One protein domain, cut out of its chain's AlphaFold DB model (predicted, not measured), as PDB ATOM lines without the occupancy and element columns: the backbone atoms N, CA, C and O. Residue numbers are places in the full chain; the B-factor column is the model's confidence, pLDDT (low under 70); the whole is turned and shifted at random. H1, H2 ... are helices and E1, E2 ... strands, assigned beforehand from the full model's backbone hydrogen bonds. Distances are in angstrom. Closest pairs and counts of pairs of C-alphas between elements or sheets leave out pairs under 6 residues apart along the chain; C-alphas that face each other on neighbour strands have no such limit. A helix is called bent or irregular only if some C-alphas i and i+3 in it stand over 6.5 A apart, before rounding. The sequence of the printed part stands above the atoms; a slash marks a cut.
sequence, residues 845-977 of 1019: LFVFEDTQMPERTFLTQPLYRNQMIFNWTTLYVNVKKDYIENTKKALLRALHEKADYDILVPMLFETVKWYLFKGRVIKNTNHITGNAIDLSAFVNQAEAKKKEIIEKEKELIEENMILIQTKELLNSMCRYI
ATOM      1  N   LEU A 845       9.214 -19.066 -51.219       91.69
ATOM      2  CA  LEU A 845       8.342 -18.480 -50.202       91.69
ATOM      3  C   LEU A 845       7.674 -19.607 -49.417       91.69
ATOM      4  O   LEU A 845       7.142 -20.531 -50.025       91.69
ATOM      5  N   PHE A 846       7.659 -19.535 -48.089       95.69
ATOM      6  CA  PHE A 846       6.988 -20.533 -47.262       95.69
ATOM      7  C   PHE A 846       5.944 -19.927 -46.330       95.69
ATOM      8  O   PHE A 846       6.033 -18.766 -45.921       95.69
ATOM      9  N   VAL A 847       4.971 -20.761 -45.973       96.31
ATOM     10  CA  VAL A 847       3.989 -20.508 -44.919       96.31
ATOM     11  C   VAL A 847       3.955 -21.731 -44.023       96.31
ATOM     12  O   VAL A 847       3.700 -22.838 -44.490       96.31
ATOM     13  N   PHE A 848       4.213 -21.530 -42.739       97.69
ATOM     14  CA  PHE A 848       3.946 -22.524 -41.717       97.69
ATOM     15  C   PHE A 848       2.595 -22.239 -41.067       97.69
ATOM     16  O   PHE A 848       2.381 -21.141 -40.546       97.69
ATOM     17  N   GLU A 849       1.711 -23.230 -41.078       96.88
ATOM     18  CA  GLU A 849       0.409 -23.177 -40.416       96.88
ATOM     19  C   GLU A 849       0.453 -23.973 -39.103       96.88
ATOM     20  O   GLU A 849       0.821 -25.150 -39.099       96.88
ATOM     21  N   ASP A 850       0.042 -23.354 -37.991       96.38
ATOM     22  CA  ASP A 850      -0.086 -23.999 -36.674       96.38
ATOM     23  C   ASP A 850      -1.309 -24.935 -36.613       96.38
ATOM     24  O   ASP A 850      -2.281 -24.713 -35.893       96.38
ATOM     25  N   THR A 851      -1.293 -25.971 -37.447       93.88
ATOM     26  CA  THR A 851      -2.347 -26.980 -37.578       93.88
ATOM     27  C   THR A 851      -1.736 -28.338 -37.915       93.88
ATOM     28  O   THR A 851      -0.618 -28.439 -38.418       93.88
ATOM     29  N   GLN A 852      -2.454 -29.417 -37.616       94.38
ATOM     30  CA  GLN A 852      -2.123 -30.750 -38.127       94.38
ATOM     31  C   GLN A 852      -2.909 -31.084 -39.400       94.38
ATOM     32  O   GLN A 852      -2.492 -31.952 -40.152       94.38
ATOM     33  N   MET A 853      -4.014 -30.381 -39.664       86.62
ATOM     34  CA  MET A 853      -4.923 -30.682 -40.769       86.62
ATOM     35  C   MET A 853      -4.974 -29.535 -41.793       86.62
ATOM     36  O   MET A 853      -4.997 -28.371 -41.380       86.62
ATOM     37  N   PRO A 854      -5.022 -29.837 -43.107       86.56
ATOM     38  CA  PRO A 854      -4.928 -31.182 -43.687       86.56
ATOM     39  C   PRO A 854      -3.525 -31.778 -43.509       86.56
ATOM     40  O   PRO A 854      -2.558 -31.033 -43.341       86.56
ATOM     41  N   GLU A 855      -3.406 -33.105 -43.540       90.06
ATOM     42  CA  GLU A 855      -2.088 -33.738 -43.592       90.06
ATOM     43  C   GLU A 855      -1.361 -33.294 -44.869       90.06
ATOM     44  O   GLU A 855      -1.932 -33.291 -45.962       90.06
ATOM     45  N   ARG A 856      -0.108 -32.863 -44.731       91.12
ATOM     46  CA  ARG A 856       0.691 -32.309 -45.828       91.12
ATOM     47  C   ARG A 856       2.026 -33.020 -45.876       91.12
ATOM     48  O   ARG A 856       2.863 -32.826 -44.994       91.12
ATOM     49  N   THR A 857       2.242 -33.793 -46.930       91.56
ATOM     50  CA  THR A 857       3.504 -34.475 -47.196       91.56
ATOM     51  C   THR A 857       4.038 -34.048 -48.557       91.56
ATOM     52  O   THR A 857       3.294 -33.928 -49.529       91.56
ATOM     53  N   PHE A 858       5.336 -33.773 -48.626       89.19
ATOM     54  CA  PHE A 858       6.002 -33.452 -49.884       89.19
ATOM     55  C   PHE A 858       6.747 -34.681 -50.396       89.19
ATOM     56  O   PHE A 858       7.658 -35.171 -49.737       89.19
ATOM     57  N   LEU A 859       6.376 -35.174 -51.575       86.81
ATOM     58  CA  LEU A 859       7.142 -36.227 -52.247       86.81
ATOM     59  C   LEU A 859       8.319 -35.622 -53.022       86.81
ATOM     60  O   LEU A 859       9.447 -36.101 -52.939       86.81
ATOM     61  N   THR A 860       8.070 -34.503 -53.703       88.62
ATOM     62  CA  THR A 860       9.048 -33.793 -54.530       88.62
ATOM     63  C   THR A 860       9.420 -32.440 -53.928       88.62
ATOM     64  O   THR A 860       8.640 -31.831 -53.190       88.62
ATOM     65  N   GLN A 861      10.609 -31.940 -54.278       87.19
ATOM     66  CA  GLN A 861      11.045 -30.596 -53.898       87.19
ATOM     67  C   GLN A 861      10.059 -29.549 -54.463       87.19
ATOM     68  O   GLN A 861       9.734 -29.611 -55.652       87.19
ATOM     69  N   PRO A 862       9.571 -28.587 -53.656       83.88
ATOM     70  CA  PRO A 862       8.705 -27.529 -54.164       83.88
ATOM     71  C   PRO A 862       9.445 -26.675 -55.201       83.88
ATOM     72  O   PRO A 862      10.607 -26.309 -55.016       83.88
ATOM     73  N   LEU A 863       8.765 -26.361 -56.308       81.00
ATOM     74  CA  LEU A 863       9.297 -25.483 -57.352       81.00
ATOM     75  C   LEU A 863       9.502 -24.069 -56.790       81.00
ATOM     76  O   LEU A 863       8.640 -23.576 -56.070       81.00
ATOM     77  N   TYR A 864      10.578 -23.381 -57.188       73.62
ATOM     78  CA  TYR A 864      10.917 -22.028 -56.704       73.62
ATOM     79  C   TYR A 864       9.816 -20.971 -56.923       73.62
ATOM     80  O   TYR A 864       9.812 -19.937 -56.266       73.62
ATOM     81  N   ARG A 865       8.851 -21.238 -57.815       65.31
ATOM     82  CA  ARG A 865       7.694 -20.363 -58.078       65.31
ATOM     83  C   ARG A 865       6.503 -20.609 -57.151       65.31
ATOM     84  O   ARG A 865       5.634 -19.748 -57.054       65.31
ATOM     85  N   ASN A 866       6.448 -21.763 -56.491       76.31
ATOM     86  CA  ASN A 866       5.307 -22.156 -55.679       76.31
ATOM     87  C   ASN A 866       5.590 -21.887 -54.205       76.31
ATOM     88  O   ASN A 866       6.664 -22.190 -53.687       76.31
ATOM     89  N   GLN A 867       4.586 -21.353 -53.517       86.75
ATOM     90  CA  GLN A 867       4.650 -21.187 -52.077       86.75
ATOM     91  C   GLN A 867       4.660 -22.563 -51.395       86.75
ATOM     92  O   GLN A 867       3.756 -23.376 -51.588       86.75
ATOM     93  N   MET A 868       5.674 -22.821 -50.574       92.50
ATOM     94  CA  MET A 868       5.766 -24.015 -49.747       92.50
ATOM     95  C   MET A 868       4.913 -23.831 -48.493       92.50
ATOM     96  O   MET A 868       5.327 -23.180 -47.536       92.50
ATOM     97  N   ILE A 869       3.716 -24.406 -48.484       94.62
ATOM     98  CA  ILE A 869       2.839 -24.355 -47.312       94.62
ATOM     99  C   ILE A 869       2.964 -25.666 -46.537       94.62
ATOM    100  O   ILE A 869       2.572 -26.718 -47.044       94.62
ATOM    101  N   PHE A 870       3.487 -25.605 -45.316       95.50
ATOM    102  CA  PHE A 870       3.712 -26.775 -44.472       95.50
ATOM    103  C   PHE A 870       3.148 -26.590 -43.065       95.50
ATOM    104  O   PHE A 870       2.864 -25.477 -42.632       95.50
ATOM    105  N   ASN A 871       2.943 -27.694 -42.357       97.12
ATOM    106  CA  ASN A 871       2.338 -27.681 -41.028       97.12
ATOM    107  C   ASN A 871       2.987 -28.740 -40.121       97.12
ATOM    108  O   ASN A 871       4.049 -29.282 -40.452       97.12
ATOM    109  N   TRP A 872       2.380 -29.046 -38.972       97.62
ATOM    110  CA  TRP A 872       2.952 -30.016 -38.034       97.62
ATOM    111  C   TRP A 872       3.137 -31.409 -38.648       97.62
ATOM    112  O   TRP A 872       4.138 -32.058 -38.364       97.62
ATOM    113  N   THR A 873       2.236 -31.864 -39.521       97.00
ATOM    114  CA  THR A 873       2.376 -33.181 -40.176       97.00
ATOM    115  C   THR A 873       3.546 -33.205 -41.146       97.00
ATOM    116  O   THR A 873       4.349 -34.137 -41.111       97.00
ATOM    117  N   THR A 874       3.734 -32.130 -41.915       97.19
ATOM    118  CA  THR A 874       4.917 -31.982 -42.765       97.19
ATOM    119  C   THR A 874       6.195 -32.021 -41.947       97.19
ATOM    120  O   THR A 874       7.162 -32.654 -42.353       97.19
ATOM    121  N   LEU A 875       6.218 -31.365 -40.785       97.19
ATOM    122  CA  LEU A 875       7.382 -31.393 -39.911       97.19
ATOM    123  C   LEU A 875       7.724 -32.830 -39.487       97.19
ATOM    124  O   LEU A 875       8.888 -33.205 -39.510       97.19
ATOM    125  N   TYR A 876       6.732 -33.650 -39.143       97.31
ATOM    126  CA  TYR A 876       6.988 -35.030 -38.724       97.31
ATOM    127  C   TYR A 876       7.381 -35.966 -39.873       97.31
ATOM    128  O   TYR A 876       8.154 -36.897 -39.647       97.31
ATOM    129  N   VAL A 877       6.867 -35.736 -41.083       95.94
ATOM    130  CA  VAL A 877       7.104 -36.616 -42.241       95.94
ATOM    131  C   VAL A 877       8.329 -36.188 -43.046       95.94
ATOM    132  O   VAL A 877       9.158 -37.014 -43.419       95.94
ATOM    133  N   ASN A 878       8.452 -34.892 -43.315       97.38
ATOM    134  CA  ASN A 878       9.441 -34.339 -44.228       97.38
ATOM    135  C   ASN A 878      10.651 -33.725 -43.528       97.38
ATOM    136  O   ASN A 878      11.488 -33.185 -44.230       97.38
ATOM    137  N   VAL A 879      10.804 -33.768 -42.202       97.69
ATOM    138  CA  VAL A 879      12.051 -33.341 -41.534       97.69
ATOM    139  C   VAL A 879      12.790 -34.565 -41.007       97.69
ATOM    140  O   VAL A 879      12.186 -35.476 -40.445       97.69
ATOM    141  N   LYS A 880      14.119 -34.597 -41.168       97.19
ATOM    142  CA  LYS A 880      14.941 -35.691 -40.631       97.19
ATOM    143  C   LYS A 880      14.710 -35.826 -39.121       97.19
ATOM    144  O   LYS A 880      14.760 -34.832 -38.400       97.19
ATOM    145  N   LYS A 881      14.519 -37.062 -38.645       96.44
ATOM    146  CA  LYS A 881      14.090 -37.386 -37.271       96.44
ATOM    147  C   LYS A 881      14.859 -36.635 -36.174       96.44
ATOM    148  O   LYS A 881      14.241 -36.097 -35.262       96.44
ATOM    149  N   ASP A 882      16.179 -36.520 -36.318       96.88
ATOM    150  CA  ASP A 882      17.062 -35.862 -35.340       96.88
ATOM    151  C   ASP A 882      16.835 -34.339 -35.226       96.88
ATOM    152  O   ASP A 882      17.228 -33.718 -34.241       96.88
ATOM    153  N   TYR A 883      16.182 -33.727 -36.219       97.12
ATOM    154  CA  TYR A 883      15.948 -32.282 -36.319       97.12
ATOM    155  C   TYR A 883      14.504 -31.877 -36.002       97.12
ATOM    156  O   TYR A 883      14.240 -30.682 -35.841       97.12
ATOM    157  N   ILE A 884      13.579 -32.836 -35.878       97.69
ATOM    158  CA  ILE A 884      12.149 -32.577 -35.638       97.69
ATOM    159  C   ILE A 884      11.956 -31.761 -34.358       97.69
ATOM    160  O   ILE A 884      11.338 -30.701 -34.393       97.69
ATOM    161  N   GLU A 885      12.525 -32.208 -33.236       97.31
ATOM    162  CA  GLU A 885      12.321 -31.555 -31.936       97.31
ATOM    163  C   GLU A 885      12.922 -30.147 -31.879       97.31
ATOM    164  O   GLU A 885      12.307 -29.228 -31.335       97.31
ATOM    165  N   ASN A 886      14.096 -29.941 -32.483       97.25
ATOM    166  CA  ASN A 886      14.707 -28.615 -32.551       97.25
ATOM    167  C   ASN A 886      13.868 -27.660 -33.417       97.25
ATOM    168  O   ASN A 886      13.567 -26.537 -33.008       97.25
ATOM    169  N   THR A 887      13.416 -28.138 -34.578       97.38
ATOM    170  CA  THR A 887      12.582 -27.357 -35.501       97.38
ATOM    171  C   THR A 887      11.230 -27.017 -34.884       97.38
ATOM    172  O   THR A 887      10.795 -25.867 -34.928       97.38
ATOM    173  N   LYS A 888      10.603 -27.980 -34.205       97.75
ATOM    174  CA  LYS A 888       9.360 -27.781 -33.457       97.75
ATOM    175  C   LYS A 888       9.510 -26.728 -32.364       97.75
ATOM    176  O   LYS A 888       8.677 -25.829 -32.277       97.75
ATOM    177  N   LYS A 889      10.573 -26.799 -31.554       97.38
ATOM    178  CA  LYS A 889      10.852 -25.800 -30.507       97.38
ATOM    179  C   LYS A 889      11.033 -24.401 -31.093       97.38
ATOM    180  O   LYS A 889      10.478 -23.453 -30.545       97.38
ATOM    181  N   ALA A 890      11.755 -24.272 -32.206       96.69
ATOM    182  CA  ALA A 890      11.955 -22.989 -32.876       96.69
ATOM    183  C   ALA A 890      10.642 -22.401 -33.426       96.69
ATOM    184  O   ALA A 890      10.370 -21.219 -33.218       96.69
ATOM    185  N   LEU A 891       9.796 -23.222 -34.059       97.31
ATOM    186  CA  LEU A 891       8.484 -22.800 -34.568       97.31
ATOM    187  C   LEU A 891       7.536 -22.383 -33.436       97.31
ATOM    188  O   LEU A 891       6.928 -21.316 -33.510       97.31
ATOM    189  N   LEU A 892       7.446 -23.178 -32.364       97.31
ATOM    190  CA  LEU A 892       6.625 -22.852 -31.191       97.31
ATOM    191  C   LEU A 892       7.093 -21.563 -30.515       97.31
ATOM    192  O   LEU A 892       6.269 -20.725 -30.150       97.31
ATOM    193  N   ARG A 893       8.412 -21.380 -30.387       96.69
ATOM    194  CA  ARG A 893       8.994 -20.152 -29.845       96.69
ATOM    195  C   ARG A 893       8.605 -18.943 -30.689       96.69
ATOM    196  O   ARG A 893       8.118 -17.967 -30.131       96.69
ATOM    197  N   ALA A 894       8.758 -19.022 -32.011       96.69
ATOM    198  CA  ALA A 894       8.356 -17.945 -32.908       96.69
ATOM    199  C   ALA A 894       6.857 -17.629 -32.759       96.69
ATOM    200  O   ALA A 894       6.502 -16.477 -32.513       96.69
ATOM    201  N   LEU A 895       5.979 -18.639 -32.806       96.31
ATOM    202  CA  LEU A 895       4.528 -18.469 -32.650       96.31
ATOM    203  C   LEU A 895       4.124 -17.818 -31.319       96.31
ATOM    204  O   LEU A 895       3.234 -16.960 -31.318       96.31
ATOM    205  N   HIS A 896       4.769 -18.216 -30.218       95.56
ATOM    206  CA  HIS A 896       4.485 -17.733 -28.866       95.56
ATOM    207  C   HIS A 896       5.054 -16.331 -28.616       95.56
ATOM    208  O   HIS A 896       4.338 -15.441 -28.164       95.56
ATOM    209  N   GLU A 897       6.326 -16.107 -28.954       95.75
ATOM    210  CA  GLU A 897       7.022 -14.829 -28.738       95.75
ATOM    211  C   GLU A 897       6.679 -13.778 -29.809       95.75
ATOM    212  O   GLU A 897       7.084 -12.623 -29.690       95.75
ATOM    213  N   LYS A 898       5.937 -14.160 -30.863       92.62
ATOM    214  CA  LYS A 898       5.672 -13.338 -32.060       92.62
ATOM    215  C   LYS A 898       6.964 -12.771 -32.674       92.62
ATOM    216  O   LYS A 898       6.972 -11.661 -33.210       92.62
ATOM    217  N   ALA A 899       8.039 -13.552 -32.585       90.00
ATOM    218  CA  ALA A 899       9.387 -13.194 -33.005       90.00
ATOM    219  C   ALA A 899       9.699 -13.683 -34.430       90.00
ATOM    220  O   ALA A 899       8.921 -14.420 -35.048       90.00
ATOM    221  N   ASP A 900      10.851 -13.260 -34.944       90.62
ATOM    222  CA  ASP A 900      11.398 -13.785 -36.190       90.62
ATOM    223  C   ASP A 900      11.870 -15.238 -35.993       90.62
ATOM    224  O   ASP A 900      12.303 -15.647 -34.913       90.62
ATOM    225  N   TYR A 901      11.755 -16.029 -37.052       91.88
ATOM    226  CA  TYR A 901      12.088 -17.446 -37.122       91.88
ATOM    227  C   TYR A 901      13.270 -17.623 -38.073       91.88
ATOM    228  O   TYR A 901      13.181 -17.211 -39.225       91.88
ATOM    229  N   ASP A 902      14.362 -18.223 -37.600       94.50
ATOM    230  CA  ASP A 902      15.543 -18.537 -38.411       94.50
ATOM    231  C   ASP A 902      16.096 -19.908 -38.001       94.50
ATOM    232  O   ASP A 902      16.518 -20.087 -36.856       94.50
ATOM    233  N   ILE A 903      16.050 -20.895 -38.899       96.69
ATOM    234  CA  ILE A 903      16.577 -22.238 -38.628       96.69
ATOM    235  C   ILE A 903      16.956 -22.989 -39.906       96.69
ATOM    236  O   ILE A 903      16.270 -22.933 -40.927       96.69
ATOM    237  N   LEU A 904      18.056 -23.738 -39.823       96.31
ATOM    238  CA  LEU A 904      18.510 -24.667 -40.853       96.31
ATOM    239  C   LEU A 904      17.913 -26.062 -40.615       96.31
ATOM    240  O   LEU A 904      18.163 -26.674 -39.576       96.31
ATOM    241  N   VAL A 905      17.155 -26.572 -41.585       96.94
ATOM    242  CA  VAL A 905      16.383 -27.815 -41.459       96.94
ATOM    243  C   VAL A 905      16.679 -28.751 -42.637       96.94
ATOM    244  O   VAL A 905      16.494 -28.351 -43.790       96.94
ATOM    245  N   PRO A 906      17.112 -29.999 -42.383       96.94
ATOM    246  CA  PRO A 906      17.205 -31.026 -43.410       96.94
ATOM    247  C   PRO A 906      15.827 -31.633 -43.665       96.94
ATOM    248  O   PRO A 906      15.260 -32.322 -42.809       96.94
ATOM    249  N   MET A 907      15.305 -31.390 -44.861       97.25
ATOM    250  CA  MET A 907      14.027 -31.910 -45.311       97.25
ATOM    251  C   MET A 907      14.183 -33.122 -46.231       97.25
ATOM    252  O   MET A 907      15.087 -33.184 -47.064       97.25
ATOM    253  N   LEU A 908      13.296 -34.094 -46.052       96.25
ATOM    254  CA  LEU A 908      13.209 -35.347 -46.785       96.25
ATOM    255  C   LEU A 908      12.245 -35.171 -47.963       96.25
ATOM    256  O   LEU A 908      11.047 -34.975 -47.760       96.25
ATOM    257  N   PHE A 909      12.787 -35.254 -49.173       93.81
ATOM    258  CA  PHE A 909      12.054 -35.430 -50.431       93.81
ATOM    259  C   PHE A 909      12.603 -36.705 -51.103       93.81
ATOM    260  O   PHE A 909      13.059 -37.612 -50.408       93.81
ATOM    261  N   GLU A 910      12.678 -36.751 -52.434       91.38
ATOM    262  CA  GLU A 910      13.470 -37.759 -53.164       91.38
ATOM    263  C   GLU A 910      14.951 -37.771 -52.745       91.38
ATOM    264  O   GLU A 910      15.596 -38.815 -52.689       91.38
ATOM    265  N   THR A 911      15.496 -36.595 -52.426       91.31
ATOM    266  CA  THR A 911      16.830 -36.426 -51.844       91.31
ATOM    267  C   THR A 911      16.742 -35.511 -50.629       91.31
ATOM    268  O   THR A 911      15.845 -34.671 -50.534       91.31
ATOM    269  N   VAL A 912      17.668 -35.670 -49.680       94.50
ATOM    270  CA  VAL A 912      17.734 -34.780 -48.514       94.50
ATOM    271  C   VAL A 912      18.161 -33.391 -48.979       94.50
ATOM    272  O   VAL A 912      19.207 -33.238 -49.615       94.50
ATOM    273  N   LYS A 913      17.360 -32.377 -48.644       95.06
ATOM    274  CA  LYS A 913      17.635 -30.975 -48.959       95.06
ATOM    275  C   LYS A 913      17.759 -30.153 -47.691       95.06
ATOM    276  O   LYS A 913      16.935 -30.266 -46.790       95.06
ATOM    277  N   TRP A 914      18.773 -29.307 -47.627       95.00
ATOM    278  CA  TRP A 914      19.001 -28.414 -46.499       95.00
ATOM    279  C   TRP A 914      18.389 -27.054 -46.784       95.00
ATOM    280  O   TRP A 914      18.828 -26.365 -47.698       95.00
ATOM    281  N   TYR A 915      17.405 -26.660 -45.981       96.06
ATOM    282  CA  TYR A 915      16.727 -25.378 -46.118       96.06
ATOM    283  C   TYR A 915      17.000 -24.475 -44.927       96.06
ATOM    284  O   TYR A 915      16.768 -24.861 -43.784       96.06
ATOM    285  N   LEU A 916      17.458 -23.254 -45.196       95.62
ATOM    286  CA  LEU A 916      17.468 -22.179 -44.211       95.62
ATOM    287  C   LEU A 916      16.128 -21.452 -44.273       95.62
ATOM    288  O   LEU A 916      15.869 -20.706 -45.220       95.62
ATOM    289  N   PHE A 917      15.276 -21.690 -43.284       96.62
ATOM    290  CA  PHE A 917      13.991 -21.019 -43.153       96.62
ATOM    291  C   PHE A 917      14.161 -19.721 -42.376       96.62
ATOM    292  O   PHE A 917      14.497 -19.767 -41.200       96.62
ATOM    293  N   LYS A 918      13.876 -18.584 -43.019       96.06
ATOM    294  CA  LYS A 918      13.828 -17.253 -42.401       96.06
ATOM    295  C   LYS A 918      12.448 -16.647 -42.562       96.06
ATOM    296  O   LYS A 918      12.049 -16.343 -43.682       96.06
ATOM    297  N   GLY A 919      11.717 -16.446 -41.477       95.81
ATOM    298  CA  GLY A 919      10.363 -15.907 -41.524       95.81
ATOM    299  C   GLY A 919       9.993 -15.089 -40.304       95.81
ATOM    300  O   GLY A 919      10.784 -14.907 -39.388       95.81
ATOM    301  N   ARG A 920       8.763 -14.592 -40.299       95.56
ATOM    302  CA  ARG A 920       8.166 -13.876 -39.176       95.56
ATOM    303  C   ARG A 920       6.726 -14.306 -38.995       95.56
ATOM    304  O   ARG A 920       6.057 -14.707 -39.948       95.56
ATOM    305  N   VAL A 921       6.219 -14.165 -37.781       94.75
ATOM    306  CA  VAL A 921       4.807 -14.431 -37.505       94.75
ATOM    307  C   VAL A 921       3.962 -13.293 -38.078       94.75
ATOM    308  O   VAL A 921       4.243 -12.111 -37.839       94.75
ATOM    309  N   ILE A 922       2.920 -13.628 -38.839       91.56
ATOM    310  CA  ILE A 922       1.957 -12.636 -39.328       91.56
ATOM    311  C   ILE A 922       1.090 -12.187 -38.147       91.56
ATOM    312  O   ILE A 922       0.442 -13.002 -37.483       91.56
ATOM    313  N   LYS A 923       1.051 -10.871 -37.895       81.56
ATOM    314  CA  LYS A 923       0.239 -10.273 -36.824       81.56
ATOM    315  C   LYS A 923      -1.218 -10.734 -36.950       81.56
ATOM    316  O   LYS A 923      -1.795 -10.640 -38.028       81.56
ATOM    317  N   ASN A 924      -1.795 -11.195 -35.840       78.56
ATOM    318  CA  ASN A 924      -3.178 -11.685 -35.724       78.56
ATOM    319  C   ASN A 924      -3.477 -13.027 -36.416       78.56
ATOM    320  O   ASN A 924      -4.635 -13.413 -36.512       78.56
ATOM    321  N   THR A 925      -2.451 -13.764 -36.846       81.56
ATOM    322  CA  THR A 925      -2.591 -15.162 -37.282       81.56
ATOM    323  C   THR A 925      -1.621 -16.050 -36.497       81.56
ATOM    324  O   THR A 925      -0.626 -15.563 -35.947       81.56
ATOM    325  N   ASN A 926      -1.884 -17.357 -36.458       88.62
ATOM    326  CA  ASN A 926      -0.909 -18.355 -36.003       88.62
ATOM    327  C   ASN A 926      -0.111 -18.920 -37.190       88.62
ATOM    328  O   ASN A 926       0.184 -20.109 -37.247       88.62
ATOM    329  N   HIS A 927       0.215 -18.063 -38.163       95.31
ATOM    330  CA  HIS A 927       1.031 -18.427 -39.315       95.31
ATOM    331  C   HIS A 927       2.400 -17.754 -39.240       95.31
ATOM    332  O   HIS A 927       2.515 -16.581 -38.863       95.31
ATOM    333  N   ILE A 928       3.435 -18.484 -39.648       96.81
ATOM    334  CA  ILE A 928       4.775 -17.935 -39.890       96.81
ATOM    335  C   ILE A 928       4.976 -17.885 -41.395       96.81
ATOM    336  O   ILE A 928       4.766 -18.887 -42.071       96.81
ATOM    337  N   THR A 929       5.395 -16.744 -41.931       96.00
ATOM    338  CA  THR A 929       5.694 -16.612 -43.361       96.00
ATOM    339  C   THR A 929       7.093 -16.090 -43.579       96.00
ATOM    340  O   THR A 929       7.620 -15.316 -42.777       96.00
ATOM    341  N   GLY A 930       7.731 -16.546 -44.648       94.56
ATOM    342  CA  GLY A 930       9.127 -16.227 -44.881       94.56
ATOM    343  C   GLY A 930       9.692 -16.827 -46.151       94.56
ATOM    344  O   GLY A 930       8.960 -17.237 -47.047       94.56
ATOM    345  N   ASN A 931      11.016 -16.885 -46.197       93.25
ATOM    346  CA  ASN A 931      11.797 -17.452 -47.280       93.25
ATOM    347  C   ASN A 931      12.529 -18.710 -46.806       93.25
ATOM    348  O   ASN A 931      13.142 -18.715 -45.741       93.25
ATOM    349  N   ALA A 932      12.495 -19.755 -47.619       94.50
ATOM    350  CA  ALA A 932      13.285 -20.962 -47.477       94.50
ATOM    351  C   ALA A 932      14.376 -20.951 -48.554       94.50
ATOM    352  O   ALA A 932      14.086 -20.855 -49.749       94.50
ATOM    353  N   ILE A 933      15.636 -21.013 -48.131       91.25
ATOM    354  CA  ILE A 933      16.800 -20.950 -49.020       91.25
ATOM    355  C   ILE A 933      17.434 -22.337 -49.084       91.25
ATOM    356  O   ILE A 933      17.841 -22.863 -48.050       91.25
ATOM    357  N   ASP A 934      17.523 -22.923 -50.279       91.50
ATOM    358  CA  ASP A 934      18.175 -24.225 -50.482       91.50
ATOM    359  C   ASP A 934      19.706 -24.084 -50.362       91.50
ATOM    360  O   ASP A 934      20.371 -23.516 -51.233       91.50
ATOM    361  N   LEU A 935      20.262 -24.606 -49.270       90.44
ATOM    362  CA  LEU A 935      21.691 -24.641 -48.950       90.44
ATOM    363  C   LEU A 935      22.308 -26.034 -49.132       90.44
ATOM    364  O   LEU A 935      23.437 -26.266 -48.700       90.44
ATOM    365  N   SER A 936      21.612 -26.965 -49.791       91.19
ATOM    366  CA  SER A 936      22.066 -28.358 -49.927       91.19
ATOM    367  C   SER A 936      23.456 -28.466 -50.547       91.19
ATOM    368  O   SER A 936      24.291 -29.215 -50.056       91.19
ATOM    369  N   ALA A 937      23.742 -27.676 -51.587       84.12
ATOM    370  CA  ALA A 937      25.056 -27.669 -52.230       84.12
ATOM    371  C   ALA A 937      26.177 -27.240 -51.266       84.12
ATOM    372  O   ALA A 937      27.249 -27.838 -51.261       84.12
ATOM    373  N   PHE A 938      25.909 -26.240 -50.422       78.31
ATOM    374  CA  PHE A 938      26.876 -25.728 -49.454       78.31
ATOM    375  C   PHE A 938      27.124 -26.727 -48.322       78.31
ATOM    376  O   PHE A 938      28.275 -27.003 -47.986       78.31
ATOM    377  N   VAL A 939      26.058 -27.315 -47.767       85.88
ATOM    378  CA  VAL A 939      26.181 -28.322 -46.703       85.88
ATOM    379  C   VAL A 939      26.898 -29.567 -47.219       85.88
ATOM    380  O   VAL A 939      27.836 -30.029 -46.575       85.88
ATOM    381  N   ASN A 940      26.558 -30.049 -48.417       85.06
ATOM    382  CA  ASN A 940      27.235 -31.196 -49.027       85.06
ATOM    383  C   ASN A 940      28.728 -30.918 -49.265       85.06
ATOM    384  O   ASN A 940      29.562 -31.788 -49.028       85.06
ATOM    385  N   GLN A 941      29.090 -29.701 -49.687       81.06
ATOM    386  CA  GLN A 941      30.492 -29.306 -49.844       81.06
ATOM    387  C   GLN A 941      31.225 -29.248 -48.495       81.06
ATOM    388  O   GLN A 941      32.377 -29.673 -48.401       81.06
ATOM    389  N   ALA A 942      30.576 -28.737 -47.447       78.56
ATOM    390  CA  ALA A 942      31.142 -28.690 -46.103       78.56
ATOM    391  C   ALA A 942      31.335 -30.097 -45.513       78.56
ATOM    392  O   ALA A 942      32.378 -30.374 -44.922       78.56
ATOM    393  N   GLU A 943      30.379 -31.006 -45.714       83.81
ATOM    394  CA  GLU A 943      30.497 -32.407 -45.301       83.81
ATOM    395  C   GLU A 943      31.590 -33.148 -46.073       83.81
ATOM    396  O   GLU A 943      32.351 -33.900 -45.465       83.81
ATOM    397  N   ALA A 944      31.716 -32.912 -47.383       80.75
ATOM    398  CA  ALA A 944      32.797 -33.471 -48.190       80.75
ATOM    399  C   ALA A 944      34.172 -33.010 -47.678       80.75
ATOM    400  O   ALA A 944      35.038 -33.844 -47.428       80.75
ATOM    401  N   LYS A 945      34.336 -31.708 -47.408       79.62
ATOM    402  CA  LYS A 945      35.563 -31.171 -46.793       79.62
ATOM    403  C   LYS A 945      35.820 -31.746 -45.403       79.62
ATOM    404  O   LYS A 945      36.960 -32.025 -45.059       79.62
ATOM    405  N   LYS A 946      34.778 -31.939 -44.591       78.44
ATOM    406  CA  LYS A 946      34.920 -32.545 -43.262       78.44
ATOM    407  C   LYS A 946      35.378 -34.002 -43.353       78.44
ATOM    408  O   LYS A 946      36.212 -34.410 -42.554       78.44
ATOM    409  N   LYS A 947      34.861 -34.774 -44.312       79.94
ATOM    410  CA  LYS A 947      35.332 -36.142 -44.578       79.94
ATOM    411  C   LYS A 947      36.789 -36.154 -45.029       79.94
ATOM    412  O   LYS A 947      37.553 -36.927 -44.475       79.94
ATOM    413  N   GLU A 948      37.173 -35.246 -45.925       81.06
ATOM    414  CA  GLU A 948      38.567 -35.084 -46.359       81.06
ATOM    415  C   GLU A 948      39.499 -34.761 -45.177       81.06
ATOM    416  O   GLU A 948      40.586 -35.319 -45.076       81.06
ATOM    417  N   ILE A 949      39.071 -33.902 -44.244       77.50
ATOM    418  CA  ILE A 949      39.836 -33.600 -43.022       77.50
ATOM    419  C   ILE A 949      39.960 -34.840 -42.128       77.50
ATOM    420  O   ILE A 949      41.053 -35.132 -41.663       77.50
ATOM    421  N   ILE A 950      38.873 -35.590 -41.916       77.12
ATOM    422  CA  ILE A 950      38.893 -36.812 -41.092       77.12
ATOM    423  C   ILE A 950      39.771 -37.900 -41.729       77.12
ATOM    424  O   ILE A 950      40.439 -38.641 -41.013       77.12
ATOM    425  N   GLU A 951      39.766 -38.029 -43.056       78.50
ATOM    426  CA  GLU A 951      40.647 -38.958 -43.774       78.50
ATOM    427  C   GLU A 951      42.114 -38.551 -43.616       78.50
ATOM    428  O   GLU A 951      42.915 -39.387 -43.212       78.50
ATOM    429  N   LYS A 952      42.438 -37.261 -43.770       78.25
ATOM    430  CA  LYS A 952      43.789 -36.744 -43.494       78.25
ATOM    431  C   LYS A 952      44.212 -36.930 -42.036       78.25
ATOM    432  O   LYS A 952      45.364 -37.245 -41.774       78.25
ATOM    433  N   GLU A 953      43.303 -36.758 -41.077       73.62
ATOM    434  CA  GLU A 953      43.587 -37.024 -39.660       73.62
ATOM    435  C   GLU A 953      43.841 -38.513 -39.401       73.62
ATOM    436  O   GLU A 953      44.717 -38.850 -38.611       73.62
ATOM    437  N   LYS A 954      43.115 -39.418 -40.071       74.94
ATOM    438  CA  LYS A 954      43.364 -40.863 -39.974       74.94
ATOM    439  C   LYS A 954      44.702 -41.257 -40.582       74.94
ATOM    440  O   LYS A 954      45.415 -42.025 -39.946       74.94
ATOM    441  N   GLU A 955      45.044 -40.713 -41.747       76.25
ATOM    442  CA  GLU A 955      46.364 -40.892 -42.366       76.25
ATOM    443  C   GLU A 955      47.468 -40.401 -41.421       76.25
ATOM    444  O   GLU A 955      48.414 -41.134 -41.156       76.25
ATOM    445  N   LEU A 956      47.293 -39.228 -40.802       74.12
ATOM    446  CA  LEU A 956      48.240 -38.686 -39.824       74.12
ATOM    447  C   LEU A 956      48.369 -39.572 -38.570       74.12
ATOM    448  O   LEU A 956      49.461 -39.751 -38.035       74.12
ATOM    449  N   ILE A 957      47.259 -40.133 -38.076       72.81
ATOM    450  CA  ILE A 957      47.265 -41.072 -36.942       72.81
ATOM    451  C   ILE A 957      47.982 -42.373 -37.324       72.81
ATOM    452  O   ILE A 957      48.731 -42.913 -36.511       72.81
ATOM    453  N   GLU A 958      47.774 -42.877 -38.540       72.50
ATOM    454  CA  GLU A 958      48.422 -44.089 -39.042       72.50
ATOM    455  C   GLU A 958      49.931 -43.872 -39.247       72.50
ATOM    456  O   GLU A 958      50.733 -44.683 -38.779       72.50
ATOM    457  N   GLU A 959      50.334 -42.728 -39.810       70.81
ATOM    458  CA  GLU A 959      51.736 -42.301 -39.899       70.81
ATOM    459  C   GLU A 959      52.383 -42.177 -38.511       70.81
ATOM    460  O   GLU A 959      53.481 -42.697 -38.287       70.81
ATOM    461  N   ASN A 960      51.690 -41.569 -37.541       68.00
ATOM    462  CA  ASN A 960      52.173 -41.464 -36.162       68.00
ATOM    463  C   ASN A 960      52.301 -42.835 -35.482       68.00
ATOM    464  O   ASN A 960      53.266 -43.073 -34.754       68.00
ATOM    465  N   MET A 961      51.376 -43.764 -35.736       68.94
ATOM    466  CA  MET A 961      51.460 -45.138 -35.225       68.94
ATOM    467  C   MET A 961      52.665 -45.888 -35.805       68.94
ATOM    468  O   MET A 961      53.370 -46.568 -35.055       68.94
ATOM    469  N   ILE A 962      52.959 -45.722 -37.099       72.25
ATOM    470  CA  ILE A 962      54.169 -46.274 -37.733       72.25
ATOM    471  C   ILE A 962      55.427 -45.668 -37.099       72.25
ATOM    472  O   ILE A 962      56.387 -46.391 -36.815       72.25
ATOM    473  N   LEU A 963      55.429 -44.362 -36.821       70.12
ATOM    474  CA  LEU A 963      56.557 -43.677 -36.189       70.12
ATOM    475  C   LEU A 963      56.814 -44.193 -34.761       70.12
ATOM    476  O   LEU A 963      57.964 -44.444 -34.390       70.12
ATOM    477  N   ILE A 964      55.750 -44.423 -33.984       70.69
ATOM    478  CA  ILE A 964      55.815 -45.017 -32.638       70.69
ATOM    479  C   ILE A 964      56.361 -46.448 -32.703       70.69
ATOM    480  O   ILE A 964      57.313 -46.763 -31.987       70.69
ATOM    481  N   GLN A 965      55.834 -47.296 -33.592       73.00
ATOM    482  CA  GLN A 965      56.317 -48.673 -33.768       73.00
ATOM    483  C   GLN A 965      57.788 -48.717 -34.200       73.00
ATOM    484  O   GLN A 965      58.572 -49.520 -33.692       73.00
ATOM    485  N   THR A 966      58.192 -47.810 -35.093       72.50
ATOM    486  CA  THR A 966      59.585 -47.687 -35.545       72.50
ATOM    487  C   THR A 966      60.498 -47.261 -34.395       72.50
ATOM    488  O   THR A 966      61.583 -47.820 -34.237       72.50
ATOM    489  N   LYS A 967      60.052 -46.330 -33.541       71.75
ATOM    490  CA  LYS A 967      60.775 -45.903 -32.333       71.75
ATOM    491  C   LYS A 967      60.920 -47.038 -31.317       71.75
ATOM    492  O   LYS A 967      61.999 -47.213 -30.752       71.75
ATOM    493  N   GLU A 968      59.870 -47.823 -31.085       73.38
ATOM    494  CA  GLU A 968      59.928 -48.995 -30.201       73.38
ATOM    495  C   GLU A 968      60.888 -50.066 -30.732       73.38
ATOM    496  O   GLU A 968      61.693 -50.601 -29.963       73.38
ATOM    497  N   LEU A 969      60.871 -50.325 -32.043       73.38
ATOM    498  CA  LEU A 969      61.797 -51.249 -32.694       73.38
ATOM    499  C   LEU A 969      63.251 -50.775 -32.562       73.38
ATOM    500  O   LEU A 969      64.110 -51.556 -32.153       73.38
ATOM    501  N   LEU A 970      63.521 -49.494 -32.833       69.62
ATOM    502  CA  LEU A 970      64.848 -48.886 -32.676       69.62
ATOM    503  C   LEU A 970      65.346 -48.981 -31.233       69.62
ATOM    504  O   LEU A 970      66.486 -49.379 -31.003       69.62
ATOM    505  N   ASN A 971      64.485 -48.687 -30.256       68.44
ATOM    506  CA  ASN A 971      64.814 -48.820 -28.838       68.44
ATOM    507  C   ASN A 971      65.114 -50.274 -28.453       68.44
ATOM    508  O   ASN A 971      66.053 -50.525 -27.696       68.44
ATOM    509  N   SER A 972      64.345 -51.232 -28.973       71.31
ATOM    510  CA  SER A 972      64.574 -52.664 -28.754       71.31
ATOM    511  C   SER A 972      65.912 -53.118 -29.345       71.31
ATOM    512  O   SER A 972      66.708 -53.754 -28.654       71.31
ATOM    513  N   MET A 973      66.218 -52.708 -30.582       71.12
ATOM    514  CA  MET A 973      67.507 -52.980 -31.224       71.12
ATOM    515  C   MET A 973      68.668 -52.356 -30.451       71.12
ATOM    516  O   MET A 973      69.666 -53.030 -30.216       71.12
ATOM    517  N   CYS A 974      68.532 -51.109 -29.994       68.06
ATOM    518  CA  CYS A 974      69.556 -50.459 -29.177       68.06
ATOM    519  C   CYS A 974      69.785 -51.213 -27.863       68.06
ATOM    520  O   CYS A 974      70.930 -51.454 -27.501       68.06
ATOM    521  N   ARG A 975      68.721 -51.649 -27.172       70.50
ATOM    522  CA  ARG A 975      68.843 -52.468 -25.952       70.50
ATOM    523  C   ARG A 975      69.520 -53.809 -26.216       70.50
ATOM    524  O   ARG A 975      70.328 -54.233 -25.403       70.50
ATOM    525  N   TYR A 976      69.204 -54.457 -27.335       70.88
ATOM    526  CA  TYR A 976      69.831 -55.718 -27.733       70.88
ATOM    527  C   TYR A 976      71.315 -55.546 -28.075       70.88
ATOM    528  O   TYR A 976      72.148 -56.364 -27.696       70.88
ATOM    529  N   ILE A 977      71.664 -54.457 -28.760       67.56
ATOM    530  CA  ILE A 977      73.055 -54.105 -29.046       67.56
ATOM    531  C   ILE A 977      73.800 -53.823 -27.735       67.56
ATOM    532  O   ILE A 977      74.877 -54.371 -27.530       67.56
TER     533      ILE A 977
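AT A GLANCE: This is residues 845 to 977 of the 1019 residues of an uncharacterized protein of Tritrichomonas foetus (UniProt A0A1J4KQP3). A compact head, made of a curled five-stranded sheet with H2 and the short H1 packed on one face, is drawn out by one very long helix, H3, whose residues 941 to 977 stick out as an arm. The 133 printed residues run E1 E2 H1 H2 E3 E4 E5 H3, with three named helices and five named strands, class mixed; the mixed sheet's order is E2 E1 E5 E4 E3. The whole is extended, with a radius of gyration of the C-alphas of 24.2 A and spans of 87 by 30 by 21 A.

HOW THE PARTS SIT: E1, residues 845 to 849, is parallel to edge strand E2, residues 868 to 871, with N 868 and O 845 within hydrogen-bond range at 2.8 A. E1 is antiparallel to E5, residues 927 to 934, with N 846 and O 930 at 2.8 A. E3, residues 900 to 908, E4, residues 912 to 921, and E5 form a meander of two hairpins, each strand the antiparallel neighbour of the one before; N 901 and O 919, and N 918 and O 931, are each 2.8 A apart. H2, residues 881 to 897, is over E4 and E3 at a height over the sheet of 8.4 A, in two layers, helix on sheet; its closest C-alphas to E3 are Ala 894 and Tyr 901, 5.7 A. H2 is irregular, C-alphas 882 and 885 being 7.3 A apart. H1, residues 872 to 878, on the same face, forms a helical hairpin with H2; their closest C-alphas, Tyr 876 and Ile 884, are 6.5 A apart. H3, residues 936 to 977, only grazes the sheet with residues 936 to 940; its closest C-alpha pair with E4 is Ser 936 and Trp 914, 4.6 A. Every O i to N i+4 pair is within hydrogen-bond range in H1 and H3, and 11 of 13 in H2.

IN THESE COORDINATES: E1 begins at C-alpha 845 (8.342, -18.480, -50.202). H2 measures 25.1 A, E4 26.5 A and H3 60.8 A, ending at C-alpha 977 (73.055, -54.105, -29.046).

THE WHOLE: The C-alphas of Asn 924 and Ile 977 are the farthest apart, 87.5 A. The printed part has no cut; the E1 to E2 link is long. Seven residues, among them 865 and 977, have pLDDT under 70.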